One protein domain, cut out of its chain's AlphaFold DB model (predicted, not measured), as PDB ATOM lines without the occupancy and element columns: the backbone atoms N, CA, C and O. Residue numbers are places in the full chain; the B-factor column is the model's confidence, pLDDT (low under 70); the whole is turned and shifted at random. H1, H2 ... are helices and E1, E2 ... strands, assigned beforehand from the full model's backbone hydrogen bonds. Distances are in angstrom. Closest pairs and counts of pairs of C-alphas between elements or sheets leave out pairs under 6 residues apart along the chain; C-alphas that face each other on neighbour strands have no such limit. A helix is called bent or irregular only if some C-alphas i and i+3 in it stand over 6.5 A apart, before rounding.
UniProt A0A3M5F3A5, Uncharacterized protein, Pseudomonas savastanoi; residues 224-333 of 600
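Overview. This is residues 224 to 333 of the 600 residues of an uncharacterized protein of Pseudomonas savastanoi (UniProt A0A3M5F3A5). Three helices crossing one another make the core: the long bent helix H3 has both its arms on H1, and the short H2 packs on H1 and on the first arm, H3a. A small ribbon of two strands, E1 and E2, lies with its loops toward one end of the elongated shape, and the second arm, H3b, reaches toward the other. The printed part has 110 residues, with three named helices and two named strands in the order H1, E1, H2, E2, H3; the sheet has the order E1, E2 and is antiparallel, and the class is mostly helix. The whole is compact, with a radius of gyration of the C-alphas of 14.2 A, and spans 47 by 31 by 24 A.

Along the chain. Find C-alpha 252 at (9.572, 93.914, 40.710), where strand E1 begins; it covers residues 252 to 255, 9.9 A long. Its neighbour E2 covers residues 286 to 289, 10.2 A. H2 takes residues 266 to 274, 12.4 A. For H1, residues 226 to 240, start at C-alpha 226 at (26.081, 91.282, 32.706) and go 20.8 A. H3, residues 305 to 330, was assigned as one helix by its hydrogen bonds but is bent: C-alphas 317 and 320 are 7.4 A apart. Its arm H3a, residues 305 to 317, is 18.4 A long; its arm H3b, residues 320 to 330, is 15.6 A long and ends at C-alpha 330 at (35.490, 88.306, 36.316).

Arrangement. Look first at E1 and E2, antiparallel at 145 degrees, where N 253 and O 288 are 2.9 A apart and N 286 and O 255 are 2.8 A apart, both within hydrogen-bond range. Residues 253 to 254 of E1 also pair, antiparallel, with residues 264 to 265. Next, the closest C-alphas of E1 and H2, Trp 253 and Leu 266, are 5.1 A apart. H2 touches H1, closest at the C-alphas of Met 231 and Leu 267, 6.7 A, and is only just about perpendicular to it at 71 degrees. H2 touches H3a at a steep tilt of 49 degrees, the same way, closest at the C-alphas of Val 274 and Gln 316, 5.4 A. H1 touches H3a with residues 234 to 238 alone, at a steep tilt of 47 degrees, opposite ways; the closest C-alphas, Ala 234 and Val 315, are 6.2 A apart. H1 also touches H3b, at a steep tilt of 64 degrees, opposite ways, closest at the C-alphas of Cys 230 and Phe 323, 6.3 A. H2 and H3b are only just apart, 8.4 A at the closest. Each O i to N i+4 pair is within hydrogen-bond range in H2, H3a and H3b, and 10 of 11 are in H1.

Size, cuts and confidence. The two C-alphas farthest apart, Met 259 and Ser 332, are 49.1 A apart. The printed part has no cut. The links H1 to E1, H2 to E2 and E2 to H3 are long, the last being residues 290 to 304. The mean pLDDT of the printed part is 89.9; look at residue 259 for the one value under 70.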
ATOM      1  N   HIS A 224      28.928  85.254  32.550       88.12
ATOM      2  CA  HIS A 224      28.737  86.700  32.596       88.12
ATOM      3  C   HIS A 224      27.386  87.048  33.223       88.12
ATOM      4  O   HIS A 224      26.328  86.824  32.636       88.12
ATOM      5  N   ALA A 225      27.427  87.670  34.404       85.75
ATOM      6  CA  ALA A 225      26.233  88.221  35.041       85.75
ATOM      7  C   ALA A 225      25.641  89.398  34.242       85.75
ATOM      8  O   ALA A 225      24.441  89.663  34.339       85.75
ATOM      9  N   GLY A 226      26.470  90.097  33.459       90.31
ATOM     10  CA  GLY A 226      26.081  91.282  32.706       90.31
ATOM     11  C   GLY A 226      25.746  92.481  33.591       90.31
ATOM     12  O   GLY A 226      25.746  92.416  34.829       90.31
ATOM     13  N   VAL A 227      25.416  93.592  32.940       93.62
ATOM     14  CA  VAL A 227      25.027  94.835  33.617       93.62
ATOM     15  C   VAL A 227      23.712  94.685  34.397       93.62
ATOM     16  O   VAL A 227      23.602  95.184  35.518       93.62
ATOM     17  N   GLU A 228      22.746  93.915  33.879       92.75
ATOM     18  CA  GLU A 228      21.498  93.614  34.595       92.75
ATOM     19  C   GLU A 228      21.748  92.786  35.859       92.75
ATOM     20  O   GLU A 228      21.161  93.064  36.906       92.75
ATOM     21  N   GLY A 229      22.639  91.790  35.796       91.31
ATOM     22  CA  GLY A 229      23.025  90.997  36.961       91.31
ATOM     23  C   GLY A 229      23.723  91.840  38.028       91.31
ATOM     24  O   GLY A 229      23.420  91.688  39.214       91.31
ATOM     25  N   CYS A 230      24.582  92.778  37.613       92.75
ATOM     26  CA  CYS A 230      25.198  93.757  38.512       92.75
ATOM     27  C   CYS A 230      24.132  94.616  39.213       92.75
ATOM     28  O   CYS A 230      24.143  94.745  40.440       92.75
ATOM     29  N   MET A 231      23.166  95.149  38.452       94.75
ATOM     30  CA  MET A 231      22.091  95.997  38.983       94.75
ATOM     31  C   MET A 231      21.177  95.225  39.934       94.75
ATOM     32  O   MET A 231      20.868  95.690  41.032       94.75
ATOM     33  N   ARG A 232      20.808  93.995  39.563       93.12
ATOM     34  CA  ARG A 232      20.048  93.087  40.427       93.12
ATOM     35  C   ARG A 232      20.777  92.833  41.743       93.12
ATOM     36  O   ARG A 232      20.139  92.894  42.788       93.12
ATOM     37  N   HIS A 233      22.090  92.582  41.719       90.31
ATOM     38  CA  HIS A 233      22.873  92.397  42.948       90.31
ATOM     39  C   HIS A 233      22.890  93.659  43.812       90.31
ATOM     40  O   HIS A 233      22.707  93.576  45.026       90.31
ATOM     41  N   ALA A 234      23.074  94.830  43.200       92.69
ATOM     42  CA  ALA A 234      23.083  96.100  43.917       92.69
ATOM     43  C   ALA A 234      21.742  96.364  44.625       92.69
ATOM     44  O   ALA A 234      21.730  96.638  45.824       92.69
ATOM     45  N   LEU A 235      20.618  96.189  43.923       94.06
ATOM     46  CA  LEU A 235      19.274  96.354  44.486       94.06
ATOM     47  C   LEU A 235      18.959  95.299  45.551       94.06
ATOM     48  O   LEU A 235      18.460  95.633  46.626       94.06
ATOM     49  N   ASN A 236      19.283  94.028  45.294       90.94
ATOM     50  CA  ASN A 236      18.926  92.936  46.199       90.94
ATOM     51  C   ASN A 236      19.625  93.032  47.564       90.94
ATOM     52  O   ASN A 236      19.090  92.510  48.538       90.94
ATOM     53  N   ARG A 237      20.747  93.757  47.686       89.44
ATOM     54  CA  ARG A 237      21.357  94.064  48.994       89.44
ATOM     55  C   ARG A 237      20.437  94.878  49.901       89.44
ATOM     56  O   ARG A 237      20.342  94.582  51.088       89.44
ATOM     57  N   TYR A 238      19.734  95.855  49.336       91.25
ATOM     58  CA  TYR A 238      18.743  96.649  50.063       91.25
ATOM     59  C   TYR A 238      17.422  95.893  50.217       91.25
ATOM     60  O   TYR A 238      16.792  95.944  51.271       91.25
ATOM     61  N   LEU A 239      17.002  95.143  49.196       90.31
ATOM     62  CA  LEU A 239      15.755  94.379  49.266       90.31
ATOM     63  C   LEU A 239      15.817  93.230  50.277       90.31
ATOM     64  O   LEU A 239      14.798  92.915  50.889       90.31
ATOM     65  N   ALA A 240      16.995  92.643  50.501       86.38
ATOM     66  CA  ALA A 240      17.176  91.566  51.466       86.38
ATOM     67  C   ALA A 240      16.845  92.001  52.898       86.38
ATOM     68  O   ALA A 240      16.312  91.203  53.658       86.38
ATOM     69  N   VAL A 241      17.091  93.257  53.287       85.62
ATOM     70  CA  VAL A 241      16.809  93.693  54.667       85.62
ATOM     71  C   VAL A 241      15.319  93.936  54.933       85.62
ATOM     72  O   VAL A 241      14.914  94.002  56.098       85.62
ATOM     73  N   ILE A 242      14.486  94.013  53.890       86.00
ATOM     74  CA  ILE A 242      13.043  94.236  54.018       86.00
ATOM     75  C   ILE A 242      12.358  92.950  54.491       86.00
ATOM     76  O   ILE A 242      12.460  91.896  53.868       86.00
ATOM     77  N   GLY A 243      11.623  93.047  55.603       77.19
ATOM     78  CA  GLY A 243      10.937  91.908  56.212       77.19
ATOM     79  C   GLY A 243       9.858  91.265  55.327       77.19
ATOM     80  O   GLY A 243       9.343  91.861  54.374       77.19
ATOM     81  N   GLY A 244       9.480  90.035  55.686       79.56
ATOM     82  CA  GLY A 244       8.486  89.225  54.977       79.56
ATOM     83  C   GLY A 244       9.110  88.265  53.955       79.56
ATOM     84  O   GLY A 244      10.290  87.941  54.065       79.56
ATOM     85  N   PRO A 245       8.330  87.790  52.964       80.88
ATOM     86  CA  PRO A 245       8.830  86.887  51.927       80.88
ATOM     87  C   PRO A 245      10.038  87.470  51.175       80.88
ATOM     88  O   PRO A 245      10.159  88.691  51.070       80.88
ATOM     89  N   PRO A 246      10.914  86.654  50.586       81.69
ATOM     90  CA  PRO A 246      12.059  87.160  49.833       81.69
ATOM     91  C   PRO A 246      11.633  88.097  48.690       81.69
ATOM     92  O   PRO A 246      10.627  87.861  48.017       81.69
ATOM     93  N   LEU A 247      12.371  89.197  48.508       87.44
ATOM     94  CA  LEU A 247      12.213  90.125  47.385       87.44
ATOM     95  C   LEU A 247      13.376  89.969  46.418       87.44
ATOM     96  O   LEU A 247      14.524  89.848  46.835       87.44
ATOM     97  N   ASP A 248      13.068  90.044  45.128       89.19
ATOM     98  CA  ASP A 248      14.062  90.010  44.067       89.19
ATOM     99  C   ASP A 248      13.726  91.070  43.023       89.19
ATOM    100  O   ASP A 248      12.638  91.052  42.444       89.19
ATOM    101  N   ALA A 249      14.670  91.973  42.760       92.56
ATOM    102  CA  ALA A 249      14.515  93.078  41.823       92.56
ATOM    103  C   ALA A 249      14.072  92.629  40.422       92.56
ATOM    104  O   ALA A 249      13.341  93.358  39.754       92.56
ATOM    105  N   ARG A 250      14.432  91.408  39.990       92.38
ATOM    106  CA  ARG A 250      13.990  90.849  38.695       92.38
ATOM    107  C   ARG A 250      12.474  90.676  38.582       92.38
ATOM    108  O   ARG A 250      11.955  90.561  37.477       92.38
ATOM    109  N   ALA A 251      11.803  90.538  39.723       92.69
ATOM    110  CA  ALA A 251      10.383  90.251  39.831       92.69
ATOM    111  C   ALA A 251       9.584  91.494  40.240       92.69
ATOM    112  O   ALA A 251       8.404  91.369  40.558       92.69
ATOM    113  N   LEU A 252      10.212  92.671  40.294       94.88
ATOM    114  CA  LEU A 252       9.572  93.914  40.710       94.88
ATOM    115  C   LEU A 252       9.300  94.819  39.515       94.88
ATOM    116  O   LEU A 252      10.118  94.950  38.601       94.88
ATOM    117  N   TRP A 253       8.140  95.463  39.565       95.50
ATOM    118  CA  TRP A 253       7.638  96.352  38.529       95.50
ATOM    119  C   TRP A 253       7.088  97.625  39.153       95.50
ATOM    120  O   TRP A 253       6.545  97.603  40.262       95.50
ATOM    121  N   ILE A 254       7.201  98.713  38.403       93.75
ATOM    122  CA  ILE A 254       6.596 100.003  38.699       93.75
ATOM    123  C   ILE A 254       5.406 100.181  37.770       93.75
ATOM    124  O   ILE A 254       5.555 100.165  36.549       93.75
ATOM    125  N   LEU A 255       4.225 100.334  38.358       90.94
ATOM    126  CA  LEU A 255       3.005 100.702  37.660       90.94
ATOM    127  C   LEU A 255       2.823 102.225  37.777       90.94
ATOM    128  O   LEU A 255       2.627 102.705  38.895       90.94
ATOM    129  N   PRO A 256       2.901 102.985  36.672       86.62
ATOM    130  CA  PRO A 256       2.630 104.420  36.697       86.62
ATOM    131  C   PRO A 256       1.170 104.708  37.078       86.62
ATOM    132  O   PRO A 256       0.284 103.907  36.790       86.62
ATOM    133  N   ALA A 257       0.905 105.876  37.669       77.56
ATOM    134  CA  ALA A 257      -0.447 106.301  38.059       77.56
ATOM    135  C   ALA A 257      -1.403 106.512  36.871       77.56
ATOM    136  O   ALA A 257      -2.623 106.474  37.025       77.56
ATOM    137  N   ALA A 258      -0.850 106.814  35.693       77.19
ATOM    138  CA  ALA A 258      -1.623 107.119  34.499       77.19
ATOM    139  C   ALA A 258      -2.451 105.902  34.057       77.19
ATOM    140  O   ALA A 258      -1.941 104.786  34.018       77.19
ATOM    141  N   MET A 259      -3.708 106.134  33.664       63.09
ATOM    142  CA  MET A 259      -4.651 105.076  33.262       63.09
ATOM    143  C   MET A 259      -4.148 104.200  32.097       63.09
ATOM    144  O   MET A 259      -4.517 103.032  32.031       63.09
ATOM    145  N   ASP A 260      -3.265 104.735  31.245       71.94
ATOM    146  CA  ASP A 260      -2.619 104.030  30.123       71.94
ATOM    147  C   ASP A 260      -1.122 103.739  30.375       71.94
ATOM    148  O   ASP A 260      -0.358 103.445  29.454       71.94
ATOM    149  N   GLY A 261      -0.664 103.870  31.623       76.31
ATOM    150  CA  GLY A 261       0.732 103.690  32.003       76.31
ATOM    151  C   GLY A 261       1.195 102.246  31.821       76.31
ATOM    152  O   GLY A 261       0.706 101.332  32.484       76.31
ATOM    153  N   VAL A 262       2.184 102.032  30.949       87.44
ATOM    154  CA  VAL A 262       2.785 100.707  30.752       87.44
ATOM    155  C   VAL A 262       3.653 100.359  31.971       87.44
ATOM    156  O   VAL A 262       4.512 101.160  32.344       87.44
ATOM    157  N   PRO A 263       3.474  99.180  32.599       90.62
ATOM    158  CA  PRO A 263       4.329  98.750  33.699       90.62
ATOM    159  C   PRO A 263       5.793  98.636  33.266       90.62
ATOM    160  O   PRO A 263       6.105  97.967  32.279       90.62
ATOM    161  N   VAL A 264       6.701  99.218  34.047       92.50
ATOM    162  CA  VAL A 264       8.147  99.195  33.779       92.50
ATOM    163  C   VAL A 264       8.838  98.259  34.766       92.50
ATOM    164  O   VAL A 264       8.536  98.260  35.960       92.50
ATOM    165  N   ARG A 265       9.780  97.438  34.289       95.19
ATOM    166  CA  ARG A 265      10.598  96.584  35.166       95.19
ATOM    167  C   ARG A 265      11.503  97.450  36.037       95.19
ATOM    168  O   ARG A 265      12.148  98.366  35.532       95.19
ATOM    169  N   LEU A 266      11.629  97.105  37.320       95.75
ATOM    170  CA  LEU A 266      12.486  97.853  38.247       95.75
ATOM    171  C   LEU A 266      13.949  97.897  37.777       95.75
ATOM    172  O   LEU A 266      14.594  98.933  37.899       95.75
ATOM    173  N   LEU A 267      14.463  96.793  37.220       95.62
ATOM    174  CA  LEU A 267      15.828  96.735  36.684       95.62
ATOM    175  C   LEU A 267      16.037  97.725  35.532       95.62
ATOM    176  O   LEU A 267      17.022  98.456  35.544       95.62
ATOM    177  N   SER A 268      15.104  97.779  34.579       95.56
ATOM    178  CA  SER A 268      15.168  98.700  33.438       95.56
ATOM    179  C   SER A 268      15.126 100.151  33.905       95.56
ATOM    180  O   SER A 268      16.008 100.920  33.546       95.56
ATOM    181  N   LEU A 269      14.197 100.489  34.809       95.38
ATOM    182  CA  LEU A 269      14.110 101.830  35.388       95.38
ATOM    183  C   LEU A 269      15.403 102.234  36.115       95.38
ATOM    184  O   LEU A 269      15.887 103.352  35.955       95.38
ATOM    185  N   ALA A 270      15.970 101.335  36.924       96.62
ATOM    186  CA  ALA A 270      17.208 101.612  37.646       96.62
ATOM    187  C   ALA A 270      18.382 101.859  36.683       96.62
ATOM    188  O   ALA A 270      19.189 102.759  36.912       96.62
ATOM    189  N   LEU A 271      18.461 101.097  35.589       96.88
ATOM    190  CA  LEU A 271      19.467 101.292  34.544       96.88
ATOM    191  C   LEU A 271      19.238 102.589  33.756       96.88
ATOM    192  O   LEU A 271      20.200 103.309  33.504       96.88
ATOM    193  N   ASP A 272      17.989 102.939  33.440       96.06
ATOM    194  CA  ASP A 272      17.653 104.217  32.797       96.06
ATOM    195  C   ASP A 272      18.115 105.405  33.655       96.06
ATOM    196  O   ASP A 272      18.632 106.393  33.127       96.06
ATOM    197  N   ARG A 273      17.990 105.298  34.985       94.88
ATOM    198  CA  ARG A 273      18.494 106.312  35.920       94.88
ATOM    199  C   ARG A 273      20.014 106.367  35.985       94.88
ATOM    200  O   ARG A 273      20.571 107.461  35.997       94.88
ATOM    201  N   VAL A 274      20.698 105.225  35.970       94.44
ATOM    202  CA  VAL A 274      22.170 105.180  35.894       94.44
ATOM    203  C   VAL A 274      22.688 105.853  34.623       94.44
ATOM    204  O   VAL A 274      23.646 106.620  34.683       94.44
ATOM    205  N   CYS A 275      22.040 105.610  33.483       92.56
ATOM    206  CA  CYS A 275      22.414 106.223  32.210       92.56
ATOM    207  C   CYS A 275      22.001 107.694  32.096       92.56
ATOM    208  O   CYS A 275      22.418 108.369  31.159       92.56
ATOM    209  N   GLY A 276      21.166 108.204  33.004       92.75
ATOM    210  CA  GLY A 276      20.597 109.545  32.897       92.75
ATOM    211  C   GLY A 276      19.515 109.684  31.818       92.75
ATOM    212  O   GLY A 276      19.206 110.810  31.432       92.75
ATOM    213  N   TYR A 277      18.950 108.572  31.329       93.75
ATOM    214  CA  TYR A 277      17.848 108.565  30.357       93.75
ATOM    215  C   TYR A 277      16.549 109.097  30.976       93.75
ATOM    216  O   TYR A 277      15.863 109.919  30.377       93.75
ATOM    217  N   THR A 278      16.257 108.693  32.215       91.00
ATOM    218  CA  THR A 278      15.196 109.276  33.053       91.00
ATOM    219  C   THR A 278      15.764 109.653  34.415       91.00
ATOM    220  O   THR A 278      16.694 109.011  34.897       91.00
ATOM    221  N   GLN A 279      15.223 110.698  35.037       86.81
ATOM    222  CA  GLN A 279      15.476 111.067  36.438       86.81
ATOM    223  C   GLN A 279      14.162 111.399  37.160       86.81
ATOM    224  O   GLN A 279      14.173 112.001  38.232       86.81
ATOM    225  N   ASP A 280      13.026 111.035  36.560       86.50
ATOM    226  CA  ASP A 280      11.726 111.413  37.095       86.50
ATOM    227  C   ASP A 280      11.470 110.664  38.408       86.50
ATOM    228  O   ASP A 280      11.724 109.452  38.485       86.50
ATOM    229  N   PRO A 281      10.982 111.350  39.457       86.50
ATOM    230  CA  PRO A 281      10.652 110.704  40.719       86.50
ATOM    231  C   PRO A 281       9.492 109.720  40.530       86.50
ATOM    232  O   PRO A 281       8.606 109.941  39.706       86.50
ATOM    233  N   LEU A 282       9.444 108.663  41.347       86.62
ATOM    234  CA  LEU A 282       8.376 107.649  41.334       86.62
ATOM    235  C   LEU A 282       6.993 108.149  41.819       86.62
ATOM    236  O   LEU A 282       6.170 107.346  42.266       86.62
ATOM    237  N   SER A 283       6.723 109.456  41.774       82.50
ATOM    238  CA  SER A 283       5.494 110.068  42.288       82.50
ATOM    239  C   SER A 283       4.243 109.359  41.756       82.50
ATOM    240  O   SER A 283       4.157 109.018  40.577       82.50
ATOM    241  N   ASP A 284       3.295 109.091  42.657       83.06
ATOM    242  CA  ASP A 284       1.994 108.460  42.387       83.06
ATOM    243  C   ASP A 284       2.030 107.045  41.764       83.06
ATOM    244  O   ASP A 284       0.995 106.498  41.390       83.06
ATOM    245  N   SER A 285       3.198 106.402  41.689       88.81
ATOM    246  CA  SER A 285       3.340 105.043  41.148       88.81
ATOM    247  C   SER A 285       3.007 103.946  42.171       88.81
ATOM    248  O   SER A 285       2.904 104.175  43.373       88.81
ATOM    249  N   VAL A 286       2.870 102.702  41.718       90.44
ATOM    250  CA  VAL A 286       2.634 101.545  42.594       90.44
ATOM    251  C   VAL A 286       3.643 100.445  42.299       90.44
ATOM    252  O   VAL A 286       3.870 100.083  41.148       90.44
ATOM    253  N   VAL A 287       4.236  99.876  43.350       93.19
ATOM    254  CA  VAL A 287       5.134  98.723  43.218       93.19
ATOM    255  C   VAL A 287       4.316  97.438  43.207       93.19
ATOM    256  O   VAL A 287       3.528  97.187  44.122       93.19
ATOM    257  N   VAL A 288       4.535  96.593  42.202       92.88
ATOM    258  CA  VAL A 288       3.900  95.273  42.082       92.88
ATOM    259  C   VAL A 288       4.946  94.188  41.822       92.88
ATOM    260  O   VAL A 288       6.067  94.468  41.395       92.88
ATOM    261  N   ALA A 289       4.584  92.936  42.105       91.62
ATOM    262  CA  ALA A 289       5.458  91.780  41.922       91.62
ATOM    263  C   ALA A 289       4.990  90.885  40.763       91.62
ATOM    264  O   ALA A 289       3.795  90.793  40.482       91.62
ATOM    265  N   GLY A 290       5.929  90.193  40.117       89.62
ATOM    266  CA  GLY A 290       5.680  89.236  39.043       89.62
ATOM    267  C   GLY A 290       6.952  88.886  38.266       89.62
ATOM    268  O   GLY A 290       7.713  89.768  37.890       89.62
ATOM    269  N   LEU A 291       7.218  87.598  38.024       84.75
ATOM    270  CA  LEU A 291       8.464  87.166  37.361       84.75
ATOM    271  C   LEU A 291       8.476  87.434  35.849       84.75
ATOM    272  O   LEU A 291       9.496  87.842  35.296       84.75
ATOM    273  N   ILE A 292       7.351  87.167  35.184       84.56
ATOM    274  CA  ILE A 292       7.203  87.323  33.729       84.56
ATOM    275  C   ILE A 292       6.284  88.503  33.438       84.56
ATOM    276  O   ILE A 292       6.650  89.388  32.668       84.56
ATOM    277  N   THR A 293       5.128  88.534  34.102       87.44
ATOM    278  CA  THR A 293       4.125  89.597  34.012       87.44
ATOM    279  C   THR A 293       3.786  90.130  35.405       87.44
ATOM    280  O   THR A 293       3.785  89.356  36.369       87.44
ATOM    281  N   PRO A 294       3.509  91.438  35.542       89.38
ATOM    282  CA  PRO A 294       3.151  92.038  36.822       89.38
ATOM    283  C   PRO A 294       1.760  91.592  37.290       89.38
ATOM    284  O   PRO A 294       0.802  91.567  36.517       89.38
ATOM    285  N   VAL A 295       1.621  91.301  38.585       88.56
ATOM    286  CA  VAL A 295       0.323  91.024  39.217       88.56
ATOM    287  C   VAL A 295      -0.296  92.341  39.691       88.56
ATOM    288  O   VAL A 295      -0.102  92.764  40.830       88.56
ATOM    289  N   LEU A 296      -1.049  92.998  38.804       83.88
ATOM    290  CA  LEU A 296      -1.564  94.365  39.000       83.88
ATOM    291  C   LEU A 296      -2.486  94.523  40.221       83.88
ATOM    292  O   LEU A 296      -2.480  95.556  40.880       83.88
ATOM    293  N   ASN A 297      -3.232  93.475  40.574       81.81
ATOM    294  CA  ASN A 297      -4.236  93.530  41.643       81.81
ATOM    295  C   ASN A 297      -3.646  93.415  43.059       81.81
ATOM    296  O   ASN A 297      -4.396  93.378  44.034       81.81
ATOM    297  N   ARG A 298      -2.317  93.294  43.198       85.06
ATOM    298  CA  ARG A 298      -1.661  93.057  44.489       85.06
ATOM    299  C   ARG A 298      -0.469  94.000  44.691       85.06
ATOM    300  O   ARG A 298       0.673  93.583  44.479       85.06
ATOM    301  N   PRO A 299      -0.711  95.250  45.130       86.06
ATOM    302  CA  PRO A 299       0.361  96.189  45.432       86.06
ATOM    303  C   PRO A 299       1.239  95.681  46.578       86.06
ATOM    304  O   PRO A 299       0.763  95.120  47.571       86.06
ATOM    305  N   LEU A 300       2.545  95.899  46.452       88.31
ATOM    306  CA  LEU A 300       3.540  95.470  47.423       88.31
ATOM    307  C   LEU A 300       3.678  96.508  48.549       88.31
ATOM    308  O   LEU A 300       4.626  97.284  48.591       88.31
ATOM    309  N   GLN A 301       2.746  96.488  49.502       85.81
ATOM    310  CA  GLN A 301       2.661  97.490  50.583       85.81
ATOM    311  C   GLN A 301       3.929  97.622  51.447       85.81
ATOM    312  O   GLN A 301       4.208  98.686  51.988       85.81
ATOM    313  N   ARG A 302       4.711  96.546  51.575       88.94
ATOM    314  CA  ARG A 302       5.939  96.509  52.388       88.94
ATOM    315  C   ARG A 302       7.150  97.203  51.760       88.94
ATOM    316  O   ARG A 302       8.184  97.294  52.411       88.94
ATOM    317  N   LEU A 303       7.043  97.649  50.510       91.56
ATOM    318  CA  LEU A 303       8.066  98.438  49.829       91.56
ATOM    319  C   LEU A 303       7.451  99.788  49.426       91.56
ATOM    320  O   LEU A 303       6.994  99.936  48.293       91.56
ATOM    321  N   PRO A 304       7.386 100.761  50.357       91.06
ATOM    322  CA  PRO A 304       6.865 102.090  50.059       91.06
ATOM    323  C   PRO A 304       7.695 102.786  48.976       91.06
ATOM    324  O   PRO A 304       8.918 102.639  48.947       91.06
ATOM    325  N   LEU A 305       7.053 103.612  48.143       92.19
ATOM    326  CA  LEU A 305       7.735 104.349  47.069       92.19
ATOM    327  C   LEU A 305       8.889 105.209  47.579       92.19
ATOM    328  O   LEU A 305       9.951 105.195  46.981       92.19
ATOM    329  N   ALA A 306       8.710 105.910  48.704       92.25
ATOM    330  CA  ALA A 306       9.762 106.751  49.276       92.25
ATOM    331  C   ALA A 306      11.017 105.942  49.651       92.25
ATOM    332  O   ALA A 306      12.138 106.398  49.441       92.25
ATOM    333  N   LEU A 307      10.828 104.721  50.167       93.75
ATOM    334  CA  LEU A 307      11.936 103.818  50.468       93.75
ATOM    335  C   LEU A 307      12.596 103.319  49.179       93.75
ATOM    336  O   LEU A 307      13.818 103.299  49.091       93.75
ATOM    337  N   LEU A 308      11.800 102.932  48.180       95.12
ATOM    338  CA  LEU A 308      12.327 102.477  46.896       95.12
ATOM    339  C   LEU A 308      13.101 103.578  46.163       95.12
ATOM    340  O   LEU A 308      14.175 103.315  45.634       95.12
ATOM    341  N   GLU A 309      12.590 104.805  46.173       95.19
ATOM    342  CA  GLU A 309      13.255 105.978  45.606       95.19
ATOM    343  C   GLU A 309      14.610 106.209  46.285       95.19
ATOM    344  O   GLU A 309      15.625 106.352  45.607       95.19
ATOM    345  N   HIS A 310      14.662 106.129  47.619       95.00
ATOM    346  CA  HIS A 310      15.920 106.223  48.359       95.00
ATOM    347  C   HIS A 310      16.908 105.104  47.989       95.00
ATOM    348  O   HIS A 310      18.082 105.377  47.748       95.00
ATOM    349  N   ILE A 311      16.435 103.857  47.874       95.62
ATOM    350  CA  ILE A 311      17.258 102.722  47.427       95.62
ATOM    351  C   ILE A 311      17.827 102.982  46.027       95.62
ATOM    352  O   ILE A 311      19.007 102.726  45.796       95.62
ATOM    353  N   LEU A 312      17.011 103.488  45.099       96.50
ATOM    354  CA  LEU A 312      17.437 103.776  43.728       96.50
ATOM    355  C   LEU A 312      18.528 104.850  43.689       96.50
ATOM    356  O   LEU A 312      19.509 104.659  42.978       96.50
ATOM    357  N   VAL A 313      18.407 105.913  44.491       95.50
ATOM    358  CA  VAL A 313      19.445 106.952  44.619       95.50
ATOM    359  C   VAL A 313      20.763 106.357  45.122       95.50
ATOM    360  O   VAL A 313      21.803 106.551  44.493       95.50
ATOM    361  N   CYS A 314      20.730 105.575  46.206       95.81
ATOM    362  CA  CYS A 314      21.939 104.952  46.755       95.81
ATOM    363  C   CYS A 314      22.584 103.963  45.772       95.81
ATOM    364  O   CYS A 314      23.805 103.920  45.629       95.81
ATOM    365  N   VAL A 315      21.776 103.156  45.078       95.56
ATOM    366  CA  VAL A 315      22.284 102.209  44.078       95.56
ATOM    367  C   VAL A 315      22.891 102.943  42.887       95.56
ATOM    368  O   VAL A 315      23.965 102.544  42.443       95.56
ATOM    369  N   GLN A 316      22.249 104.004  42.394       95.25
ATOM    370  CA  GLN A 316      22.736 104.807  41.270       95.25
ATOM    371  C   GLN A 316      24.118 105.409  41.556       95.25
ATOM    372  O   GLN A 316      24.991 105.352  40.692       95.25
ATOM    373  N   GLU A 317      24.336 105.930  42.766       94.38
ATOM    374  CA  GLU A 317      25.618 106.508  43.185       94.38
ATOM    375  C   GLU A 317      26.752 105.467  43.201       94.38
ATOM    376  O   GLU A 317      27.854 105.718  42.714       94.38
ATOM    377  N   GLU A 318      26.489 104.265  43.717       94.12
ATOM    378  CA  GLU A 318      27.509 103.219  43.853       94.12
ATOM    379  C   GLU A 318      27.709 102.360  42.596       94.12
ATOM    380  O   GLU A 318      28.691 101.611  42.504       94.12
ATOM    381  N   PHE A 319      26.768 102.404  41.648       95.12
ATOM    382  CA  PHE A 319      26.730 101.491  40.507       95.12
ATOM    383  C   PHE A 319      27.998 101.496  39.640       95.12
ATOM    384  O   PHE A 319      28.483 100.397  39.351       95.12
ATOM    385  N   PRO A 320      28.592 102.653  39.265       93.56
ATOM    386  CA  PRO A 320      29.780 102.672  38.409       93.56
ATOM    387  C   PRO A 320      30.934 101.853  39.001       93.56
ATOM    388  O   PRO A 320      31.480 100.972  38.336       93.56
ATOM    389  N   ARG A 321      31.233 102.064  40.292       94.38
ATOM    390  CA  ARG A 321      32.286 101.337  41.015       94.38
ATOM    391  C   ARG A 321      31.993  99.836  41.067       94.38
ATOM    392  O   ARG A 321      32.882  99.019  40.853       94.38
ATOM    393  N   ARG A 322      30.741  99.457  41.343       92.75
ATOM    394  CA  ARG A 322      30.320  98.046  41.417       92.75
ATOM    395  C   ARG A 322      30.463  97.336  40.072       92.75
ATOM    396  O   ARG A 322      30.891  96.183  40.033       92.75
ATOM    397  N   PHE A 323      30.103  98.014  38.988       93.44
ATOM    398  CA  PHE A 323      30.203  97.461  37.645       93.44
ATOM    399  C   PHE A 323      31.666  97.308  37.205       93.44
ATOM    400  O   PHE A 323      32.051  96.247  36.713       93.44
ATOM    401  N   GLU A 324      32.511  98.303  37.483       92.50
ATOM    402  CA  GLU A 324      33.957  98.223  37.245       92.50
ATOM    403  C   GLU A 324      34.613  97.068  38.024       92.50
ATOM    404  O   GLU A 324      35.426  96.318  37.472       92.50
ATOM    405  N   GLU A 325      34.224  96.866  39.287       91.50
ATOM    406  CA  GLU A 325      34.668  95.730  40.103       91.50
ATOM    407  C   GLU A 325      34.225  94.389  39.510       91.50
ATOM    408  O   GLU A 325      35.030  93.455  39.448       91.50
ATOM    409  N   GLN A 326      32.975  94.285  39.038       90.94
ATOM    410  CA  GLN A 326      32.463  93.073  38.395       90.94
ATOM    411  C   GLN A 326      33.309  92.687  37.178       90.94
ATOM    412  O   GLN A 326      33.702  91.524  37.064       90.94
ATOM    413  N   ILE A 327      33.601  93.646  36.295       90.88
ATOM    414  CA  ILE A 327      34.395  93.407  35.084       90.88
ATOM    415  C   ILE A 327      35.836  93.050  35.457       90.88
ATOM    416  O   ILE A 327      36.383  92.064  34.966       90.88
ATOM    417  N   SER A 328      36.442  93.809  36.375       89.12
ATOM    418  CA  SER A 328      37.841  93.616  36.782       89.12
ATOM    419  C   SER A 328      38.091  92.260  37.442       89.12
ATOM    420  O   SER A 328      39.161  91.675  37.287       89.12
ATOM    421  N   GLN A 329      37.116  91.750  38.196       89.88
ATOM    422  CA  GLN A 329      37.260  90.501  38.943       89.88
ATOM    423  C   GLN A 329      36.807  89.266  38.158       89.88
ATOM    424  O   GLN A 329      37.070  88.150  38.601       89.88
ATOM    425  N   PHE A 330      36.123  89.424  37.020       90.75
ATOM    426  CA  PHE A 330      35.490  88.306  36.316       90.75
ATOM    427  C   PHE A 330      36.471  87.176  35.973       90.75
ATOM    428  O   PHE A 330      36.206  86.017  36.290       90.75
ATOM    429  N   TYR A 331      37.631  87.509  35.399       90.88
ATOM    430  CA  TYR A 331      38.623  86.511  34.985       90.88
ATOM    431  C   TYR A 331      39.524  86.004  36.114       90.88
ATOM    432  O   TYR A 331      40.144  84.954  35.961       90.88
ATOM    433  N   SER A 332      39.605  86.719  37.239       89.81
ATOM    434  CA  SER A 332      40.433  86.323  38.386       89.81
ATOM    435  C   SER A 332      39.661  85.514  39.430       89.81
ATOM    436  O   SER A 332      40.261  84.727  40.166       89.81
ATOM    437  N   ARG A 333      38.335  85.669  39.498       88.06
ATOM    438  CA  ARG A 333      37.491  84.965  40.467       88.06
ATOM    439  C   ARG A 333      37.089  83.571  39.990       88.06
ATOM    440  O   ARG A 333      37.027  83.273  38.801       88.06
TER     441      ARG A 333